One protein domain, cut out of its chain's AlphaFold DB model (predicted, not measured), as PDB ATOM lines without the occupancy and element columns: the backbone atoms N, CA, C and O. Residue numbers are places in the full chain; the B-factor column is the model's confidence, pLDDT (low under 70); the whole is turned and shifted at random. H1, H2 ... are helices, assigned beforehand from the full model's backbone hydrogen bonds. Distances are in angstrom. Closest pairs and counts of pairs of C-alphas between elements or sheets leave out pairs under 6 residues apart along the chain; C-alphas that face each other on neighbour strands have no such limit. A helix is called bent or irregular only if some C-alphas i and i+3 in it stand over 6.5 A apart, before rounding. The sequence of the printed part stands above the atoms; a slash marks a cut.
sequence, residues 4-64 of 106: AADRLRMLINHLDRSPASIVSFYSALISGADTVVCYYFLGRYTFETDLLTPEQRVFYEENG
ATOM      1  N   ALA A   4     -43.682  11.729 -53.305       88.19
ATOM      2  CA  ALA A   4     -44.674  11.677 -52.232       88.19
ATOM      3  C   ALA A   4     -44.130  10.990 -50.967       88.19
ATOM      4  O   ALA A   4     -44.388  11.458 -49.860       88.19
ATOM      5  N   ALA A   5     -43.335   9.928 -51.125       90.38
ATOM      6  CA  ALA A   5     -42.702   9.227 -50.011       90.38
ATOM      7  C   ALA A   5     -41.652  10.103 -49.311       90.38
ATOM      8  O   ALA A   5     -41.565  10.092 -48.085       90.38
ATOM      9  N   ASP A   6     -40.910  10.917 -50.065       90.88
ATOM     10  CA  ASP A   6     -39.927  11.842 -49.492       90.88
ATOM     11  C   ASP A   6     -40.602  12.960 -48.680       90.88
ATOM     12  O   ASP A   6     -40.169  13.279 -47.572       90.88
ATOM     13  N   ARG A   7     -41.733  13.493 -49.167       90.75
ATOM     14  CA  ARG A   7     -42.542  14.473 -48.416       90.75
ATOM     15  C   ARG A   7     -43.137  13.872 -47.144       90.75
ATOM     16  O   ARG A   7     -43.143  14.531 -46.110       90.75
ATOM     17  N   LEU A   8     -43.611  12.628 -47.206       90.25
ATOM     18  CA  LEU A   8     -44.159  11.932 -46.043       90.25
ATOM     19  C   LEU A   8     -43.093  11.719 -44.960       90.25
ATOM     20  O   LEU A   8     -43.355  11.981 -43.791       90.25
ATOM     21  N   ARG A   9     -41.878  11.314 -45.348       88.12
ATOM     22  CA  ARG A   9     -40.742  11.173 -44.420       88.12
ATOM     23  C   ARG A   9     -40.412  12.483 -43.713       88.12
ATOM     24  O   ARG A   9     -40.183  12.484 -42.510       88.12
ATOM     25  N   MET A  10     -40.435  13.596 -44.443       86.69
ATOM     26  CA  MET A  10     -40.196  14.916 -43.862       86.69
ATOM     27  C   MET A  10     -41.256  15.274 -42.809       86.69
ATOM     28  O   MET A  10     -40.906  15.714 -41.719       86.69
ATOM     29  N   LEU A  11     -42.539  15.021 -43.092       85.94
ATOM     30  CA  LEU A  11     -43.625  15.268 -42.137       85.94
ATOM     31  C   LEU A  11     -43.520  14.387 -40.887       85.94
ATOM     32  O   LEU A  11     -43.673  14.894 -39.781       85.94
ATOM     33  N   ILE A  12     -43.218  13.096 -41.048       88.06
ATOM     34  CA  ILE A  12     -43.049  12.175 -39.916       88.06
ATOM     35  C   ILE A  12     -41.901  12.639 -39.016       88.06
ATOM     36  O   ILE A  12     -42.084  12.717 -37.809       88.06
ATOM     37  N   ASN A  13     -40.768  13.057 -39.586       82.94
ATOM     38  CA  ASN A  13     -39.647  13.588 -38.804       82.94
ATOM     39  C   ASN A  13     -40.002  14.873 -38.033       82.94
ATOM     40  O   ASN A  13     -39.440  15.130 -36.971       82.94
ATOM     41  N   HIS A  14     -40.926  15.692 -38.546       80.44
ATOM     42  CA  HIS A  14     -41.425  16.861 -37.819       80.44
ATOM     43  C   HIS A  14     -42.369  16.489 -36.668       80.44
ATOM     44  O   HIS A  14     -42.383  17.199 -35.666       80.44
ATOM     45  N   LEU A  15     -43.128  15.397 -36.800       82.31
ATOM     46  CA  LEU A  15     -44.054  14.903 -35.774       82.31
ATOM     47  C   LEU A  15     -43.356  14.069 -34.689       82.31
ATOM     48  O   LEU A  15     -43.779  14.104 -33.540       82.31
ATOM     49  N   ASP A  16     -42.291  13.349 -35.045       81.38
ATOM     50  CA  ASP A  16     -41.509  12.504 -34.129       81.38
ATOM     51  C   ASP A  16     -40.503  13.318 -33.291       81.38
ATOM     52  O   ASP A  16     -39.876  12.831 -32.348       81.38
ATOM     53  N   ARG A  17     -40.347  14.608 -33.612       75.75
ATOM     54  CA  ARG A  17     -39.546  15.532 -32.815       75.75
ATOM     55  C   ARG A  17     -40.181  15.690 -31.435       75.75
ATOM     56  O   ARG A  17     -41.297  16.185 -31.309       75.75
ATOM     57  N   SER A  18     -39.425  15.338 -30.393       75.56
ATOM     58  CA  SER A  18     -39.845  15.547 -29.004       75.56
ATOM     59  C   SER A  18     -40.301  16.997 -28.784       75.56
ATOM     60  O   SER A  18     -39.558  17.917 -29.146       75.56
ATOM     61  N   PRO A  19     -41.465  17.241 -28.154       66.62
ATOM     62  CA  PRO A  19     -41.930  18.595 -27.857       66.62
ATOM     63  C   PRO A  19     -40.966  19.356 -26.936       66.62
ATOM     64  O   PRO A  19     -40.923  20.579 -26.986       66.62
ATOM     65  N   ALA A  20     -40.111  18.656 -26.179       67.19
ATOM     66  CA  ALA A  20     -39.028  19.270 -25.405       67.19
ATOM     67  C   ALA A  20     -37.888  19.839 -26.280       67.19
ATOM     68  O   ALA A  20     -37.128  20.691 -25.836       67.19
ATOM     69  N   SER A  21     -37.762  19.385 -27.533       65.81
ATOM     70  CA  SER A  21     -36.830  19.921 -28.537       65.81
ATOM     71  C   SER A  21     -37.434  21.089 -29.329       65.81
ATOM     72  O   SER A  21     -36.715  21.783 -30.058       65.81
ATOM     73  N   ILE A  22     -38.746  21.314 -29.219       65.25
ATOM     74  CA  ILE A  22     -39.425  22.472 -29.805       65.25
ATOM     75  C   ILE A  22     -39.184  23.655 -28.871       65.25
ATOM     76  O   ILE A  22     -39.980  23.975 -27.994       65.25
ATOM     77  N   VAL A  23     -38.034  24.293 -29.045       62.00
ATOM     78  CA  VAL A  23     -37.692  25.497 -28.298       62.00
ATOM     79  C   VAL A  23     -38.331  26.687 -29.005       62.00
ATOM     80  O   VAL A  23     -37.998  26.997 -30.148       62.00
ATOM     81  N   SER A  24     -39.257  27.362 -28.325       54.28
ATOM     82  CA  SER A  24     -39.684  28.699 -28.726       54.28
ATOM     83  C   SER A  24     -38.529  29.672 -28.503       54.28
ATOM     84  O   SER A  24     -37.839  29.623 -27.480       54.28
ATOM     85  N   PHE A  25     -38.355  30.600 -29.437       57.56
ATOM     86  CA  PHE A  25     -37.405  31.703 -29.313       57.56
ATOM     87  C   PHE A  25     -37.595  32.490 -28.004       57.56
ATOM     88  O   PHE A  25     -36.629  32.967 -27.418       57.56
ATOM     89  N   TYR A  26     -38.831  32.541 -27.495       52.94
ATOM     90  CA  TYR A  26     -39.171  33.137 -26.202       52.94
ATOM     91  C   TYR A  26     -38.795  32.255 -24.998       52.94
ATOM     92  O   TYR A  26     -38.412  32.773 -23.956       52.94
ATOM     93  N   SER A  27     -38.861  30.924 -25.116       55.38
ATOM     94  CA  SER A  27     -38.492  30.004 -24.022       55.38
ATOM     95  C   SER A  27     -36.976  29.859 -23.827       55.38
ATOM     96  O   SER A  27     -36.518  29.679 -22.699       55.38
ATOM     97  N   ALA A  28     -36.182  30.005 -24.895       54.84
ATOM     98  CA  ALA A  28     -34.720  30.105 -24.792       54.84
ATOM     99  C   ALA A  28     -34.277  31.387 -24.057       54.84
ATOM    100  O   ALA A  28     -33.276  31.395 -23.353       54.84
ATOM    101  N   LEU A  29     -35.073  32.449 -24.195       50.19
ATOM    102  CA  LEU A  29     -34.879  33.773 -23.600       50.19
ATOM    103  C   LEU A  29     -34.973  33.756 -22.064       50.19
ATOM    104  O   LEU A  29     -34.243  34.470 -21.389       50.19
ATOM    105  N   ILE A  30     -35.877  32.937 -21.515       56.75
ATOM    106  CA  ILE A  30     -36.211  32.923 -20.079       56.75
ATOM    107  C   ILE A  30     -35.360  31.904 -19.301       56.75
ATOM    108  O   ILE A  30     -35.183  32.035 -18.094       56.75
ATOM    109  N   SER A  31     -34.807  30.890 -19.975       59.47
ATOM    110  CA  SER A  31     -34.130  29.758 -19.323       59.47
ATOM    111  C   SER A  31     -32.652  29.985 -18.989       59.47
ATOM    112  O   SER A  31     -32.003  29.058 -18.512       59.47
ATOM    113  N   GLY A  32     -32.117  31.197 -19.186       53.06
ATOM    114  CA  GLY A  32     -30.779  31.555 -18.698       53.06
ATOM    115  C   GLY A  32     -29.656  30.664 -19.241       53.06
ATOM    116  O   GLY A  32     -28.663  30.451 -18.551       53.06
ATOM    117  N   ALA A  33     -29.814  30.114 -20.452       55.69
ATOM    118  CA  ALA A  33     -28.733  29.433 -21.156       55.69
ATOM    119  C   ALA A  33     -27.694  30.486 -21.584       55.69
ATOM    120  O   ALA A  33     -27.864  31.228 -22.551       55.69
ATOM    121  N   ASP A  34     -26.673  30.569 -20.746       49.84
ATOM    122  CA  ASP A  34     -25.739  31.661 -20.535       49.84
ATOM    123  C   ASP A  34     -24.832  31.973 -21.745       49.84
ATOM    124  O   ASP A  34     -24.401  31.091 -22.491       49.84
ATOM    125  N   THR A  35     -24.511  33.258 -21.900       47.50
ATOM    126  CA  THR A  35     -23.560  33.912 -22.830       47.50
ATOM    127  C   THR A  35     -23.798  33.839 -24.344       47.50
ATOM    128  O   THR A  35     -23.519  34.821 -25.031       47.50
ATOM    129  N   VAL A  36     -24.353  32.751 -24.888       47.62
ATOM    130  CA  VAL A  36     -24.510  32.592 -26.350       47.62
ATOM    131  C   VAL A  36     -25.661  33.429 -26.920       47.62
ATOM    132  O   VAL A  36     -25.642  33.847 -28.071       47.62
ATOM    133  N   VAL A  37     -26.686  33.715 -26.123       47.84
ATOM    134  CA  VAL A  37     -27.909  34.376 -26.613       47.84
ATOM    135  C   VAL A  37     -27.787  35.906 -26.634       47.84
ATOM    136  O   VAL A  37     -28.468  36.558 -27.424       47.84
ATOM    137  N   CYS A  38     -26.888  36.496 -25.840       47.97
ATOM    138  CA  CYS A  38     -26.754  37.954 -25.744       47.97
ATOM    139  C   CYS A  38     -26.318  38.600 -27.070       47.97
ATOM    140  O   CYS A  38     -26.836  39.652 -27.437       47.97
ATOM    141  N   TYR A  39     -25.457  37.938 -27.849       47.34
ATOM    142  CA  TYR A  39     -25.061  38.424 -29.178       47.34
ATOM    143  C   TYR A  39     -26.100  38.164 -30.277       47.34
ATOM    144  O   TYR A  39     -26.026  38.776 -31.337       47.34
ATOM    145  N   TYR A  40     -27.103  37.312 -30.035       50.34
ATOM    146  CA  TYR A  40     -28.258  37.190 -30.934       50.34
ATOM    147  C   TYR A  40     -29.358  38.216 -30.633       50.34
ATOM    148  O   TYR A  40     -30.252  38.402 -31.456       50.34
ATOM    149  N   PHE A  41     -29.328  38.874 -29.468       52.56
ATOM    150  CA  PHE A  41     -30.321  39.893 -29.113       52.56
ATOM    151  C   PHE A  41     -29.964  41.283 -29.627       52.56
ATOM    152  O   PHE A  41     -30.852  42.023 -30.025       52.56
ATOM    153  N   LEU A  42     -28.670  41.590 -29.729       57.34
ATOM    154  CA  LEU A  42     -28.152  42.806 -30.368       57.34
ATOM    155  C   LEU A  42     -28.221  42.755 -31.914       57.34
ATOM    156  O   LEU A  42     -27.510  43.491 -32.596       57.34
ATOM    157  N   GLY A  43     -28.995  41.808 -32.453       59.09
ATOM    158  CA  GLY A  43     -28.976  41.389 -33.852       59.09
ATOM    159  C   GLY A  43     -30.351  41.094 -34.442       59.09
ATOM    160  O   GLY A  43     -30.429  40.552 -35.544       59.09
ATOM    161  N   ARG A  44     -31.443  41.357 -33.710       72.19
ATOM    162  CA  ARG A  44     -32.792  41.023 -34.194       72.19
ATOM    163  C   ARG A  44     -33.251  42.000 -35.259       72.19
ATOM    164  O   ARG A  44     -33.832  41.565 -36.254       72.19
ATOM    165  N   TYR A  45     -32.972  43.284 -35.060       78.75
ATOM    166  CA  TYR A  45     -33.348  44.335 -35.997       78.75
ATOM    167  C   TYR A  45     -32.158  45.164 -36.487       78.75
ATOM    168  O   TYR A  45     -32.280  45.861 -37.492       78.75
ATOM    169  N   THR A  46     -31.002  45.076 -35.825       80.56
ATOM    170  CA  THR A  46     -29.814  45.873 -36.153       80.56
ATOM    171  C   THR A  46     -28.569  45.011 -36.369       80.56
ATOM    172  O   THR A  46     -28.303  44.084 -35.616       80.56
ATOM    173  N   PHE A  47     -27.745  45.337 -37.369       81.50
ATOM    174  CA  PHE A  47     -26.446  44.681 -37.596       81.50
ATOM    175  C   PHE A  47     -25.289  45.514 -37.037       81.50
ATOM    176  O   PHE A  47     -25.406  46.738 -36.918       81.50
ATOM    177  N   GLU A  48     -24.187  44.860 -36.653       80.69
ATOM    178  CA  GLU A  48     -22.950  45.553 -36.280       80.69
ATOM    179  C   GLU A  48     -22.313  46.129 -37.540       80.69
ATOM    180  O   GLU A  48     -21.634  45.444 -38.302       80.69
ATOM    181  N   THR A  49     -22.610  47.397 -37.782       81.19
ATOM    182  CA  THR A  49     -22.046  48.198 -38.864       81.19
ATOM    183  C   THR A  49     -21.465  49.461 -38.256       81.19
ATOM    184  O   THR A  49     -22.090  50.021 -37.355       81.19
ATOM    185  N   ASP A  50     -20.369  49.977 -38.807       84.56
ATOM    186  CA  ASP A  50     -19.716  51.213 -38.338       84.56
ATOM    187  C   ASP A  50     -20.562  52.495 -38.543       84.56
ATOM    188  O   ASP A  50     -20.093  53.604 -38.307       84.56
ATOM    189  N   LEU A  51     -21.810  52.356 -39.006       88.94
ATOM    190  CA  LEU A  51     -22.751  53.451 -39.248       88.94
ATOM    191  C   LEU A  51     -23.523  53.881 -37.994       88.94
ATOM    192  O   LEU A  51     -23.886  55.049 -37.879       88.94
ATOM    193  N   LEU A  52     -23.809  52.948 -37.082       88.94
ATOM    194  CA  LEU A  52     -24.572  53.212 -35.860       88.94
ATOM    195  C   LEU A  52     -23.710  52.916 -34.643       88.94
ATOM    196  O   LEU A  52     -23.040  51.883 -34.589       88.94
ATOM    197  N   THR A  53     -23.773  53.783 -33.633       89.94
ATOM    198  CA  THR A  53     -23.082  53.499 -32.373       89.94
ATOM    199  C   THR A  53     -23.759  52.330 -31.643       89.94
ATOM    200  O   THR A  53     -24.955  52.073 -31.846       89.94
ATOM    201  N   PRO A  54     -23.037  51.606 -30.770       86.69
ATOM    202  CA  PRO A  54     -23.618  50.520 -29.984       86.69
ATOM    203  C   PRO A  54     -24.846  50.953 -29.170       86.69
ATOM    204  O   PRO A  54     -25.818  50.211 -29.072       86.69
ATOM    205  N   GLU A  55     -24.848  52.177 -28.642       88.81
ATOM    206  CA  GLU A  55     -25.957  52.727 -27.858       88.81
ATOM    207  C   GLU A  55     -27.194  52.975 -28.724       88.81
ATOM    208  O   GLU A  55     -28.312  52.696 -28.299       88.81
ATOM    209  N   GLN A  56     -27.011  53.456 -29.957       90.25
ATOM    210  CA  GLN A  56     -28.110  53.629 -30.910       90.25
ATOM    211  C   GLN A  56     -28.708  52.280 -31.319       90.25
ATOM    212  O   GLN A  56     -29.927  52.154 -31.425       90.25
ATOM    213  N   ARG A  57     -27.866  51.257 -31.503       87.62
ATOM    214  CA  ARG A  57     -28.319  49.885 -31.767       87.62
ATOM    215  C   ARG A  57     -29.184  49.369 -30.620       87.62
ATOM    216  O   ARG A  57     -30.310  48.954 -30.864       87.62
ATOM    217  N   VAL A  58     -28.712  49.487 -29.377       85.50
ATOM    218  CA  VAL A  58     -29.498  49.110 -28.187       85.50
ATOM    219  C   VAL A  58     -30.817  49.884 -28.129       85.50
ATOM    220  O   VAL A  58     -31.874  49.282 -27.965       85.50
ATOM    221  N   PHE A  59     -30.785  51.200 -28.347       90.56
ATOM    222  CA  PHE A  59     -31.986  52.032 -28.320       90.56
ATOM    223  C   PHE A  59     -33.030  51.596 -29.358       90.56
ATOM    224  O   PHE A  59     -34.220  51.553 -29.044       90.56
ATOM    225  N   TYR A  60     -32.604  51.250 -30.576       89.88
ATOM    226  CA  TYR A  60     -33.507  50.763 -31.618       89.88
ATOM    227  C   TYR A  60     -34.106  49.400 -31.270       89.88
ATOM    228  O   TYR A  60     -35.291  49.184 -31.496       89.88
ATOM    229  N   GLU A  61     -33.317  48.490 -30.698       86.06
ATOM    230  CA  GLU A  61     -33.807  47.172 -30.278       86.06
ATOM    231  C   GLU A  61     -34.860  47.287 -29.158       86.06
ATOM    232  O   GLU A  61     -35.814  46.510 -29.125       86.06
ATOM    233  N   GLU A  62     -34.728  48.276 -28.267       86.81
ATOM    234  CA  GLU A  62     -35.672  48.519 -27.168       86.81
ATOM    235  C   GLU A  62     -36.927  49.299 -27.593       86.81
ATOM    236  O   GLU A  62     -38.026  48.999 -27.125       86.81
ATOM    237  N   ASN A  63     -36.782  50.302 -28.468       89.69
ATOM    238  CA  ASN A  63     -37.847  51.267 -28.780       89.69
ATOM    239  C   ASN A  63     -38.447  51.099 -30.186       89.69
ATOM    240  O   ASN A  63     -39.557  51.564 -30.441       89.69
ATOM    241  N   GLY A  64     -37.724  50.465 -31.112       88.50
ATOM    242  CA  GLY A  64     -38.138  50.241 -32.501       88.50
ATOM    243  C   GLY A  64     -37.965  51.438 -33.445       88.50
ATOM    244  O   GLY A  64     -38.360  51.354 -34.607       88.50
TER     245      GLY A  64
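Overview. This is residues 4 to 64 of the 106 residues of an uncharacterized protein of Acanthochromis polyacanthus (spiny chromis) (UniProt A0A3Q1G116). A string of helices with hardly any packing between them: H1 stands out alone at one end on a thin link, two small helices, H2 and H3, follow along the way, and H4 lies at the other end, where residues 42 to 53 make a wide loop leading into it. The middle of the structure is no core, and no named helix touches another. The printed part has 61 residues with four named helices, H1, H2, H3 and H4 in that order along the chain, and no named strand; the class is all helix. The whole is extended, with a radius of gyration of the C-alphas of 17.8 A, and elongated, spanning 51 by 28 by 19 A.

Along the chain. H1 is residues 4 to 15, 16.8 A from first to last C-alpha, and C-alpha 4 is at (-44.674, 11.677, -52.232). H2 is residues 25 to 30, and C-alpha 25 is at (-37.405, 31.703, -29.313). H3 is four residues, 38 to 41. H4 is residues 54 to 63, 14.3 A long, and C-alpha 63 is at (-37.847, 51.267, -28.780). None of the four helices is bent.

Arrangement. H1 is apart from H2, H3 and H4. Residues 4 to 13, which belong to H1, stand free, and so do residues 15 to 21 after them. H2 is apart from H3 and from H4. Residues 30 to 36, of which 30 belongs to H2, stand free. H3 and H4 are only just apart, with their closest C-alphas at 8.2 A. In H1 and H4 every O i to N i+4 pair is within hydrogen-bond range. In H2 the count is 0 of 2, with 1 of 3 O i to N i+3 pairs within range; H3 is too short for an O i to N i+4 pair, and its one O i to N i+3 pair is within range.

Size, cuts and confidence. The two C-alphas farthest apart are those of Ala 5 and Glu 55, at 51.6 A. Without the stretches that stand free, the remaining 37 residues span 41 by 18 by 16 A. The printed part has no cut. The links from H1 to H2, with 9 residues, and from H2 to H3, with 7, are short; the link from H3 to H4, residues 42 to 53, is long. The mean pLDDT of the printed part is 73.1, and residues 19 to 43 are under 70; H1 has a mean of 87 and H4 of 88, against 55 for H2 and 50 for H3.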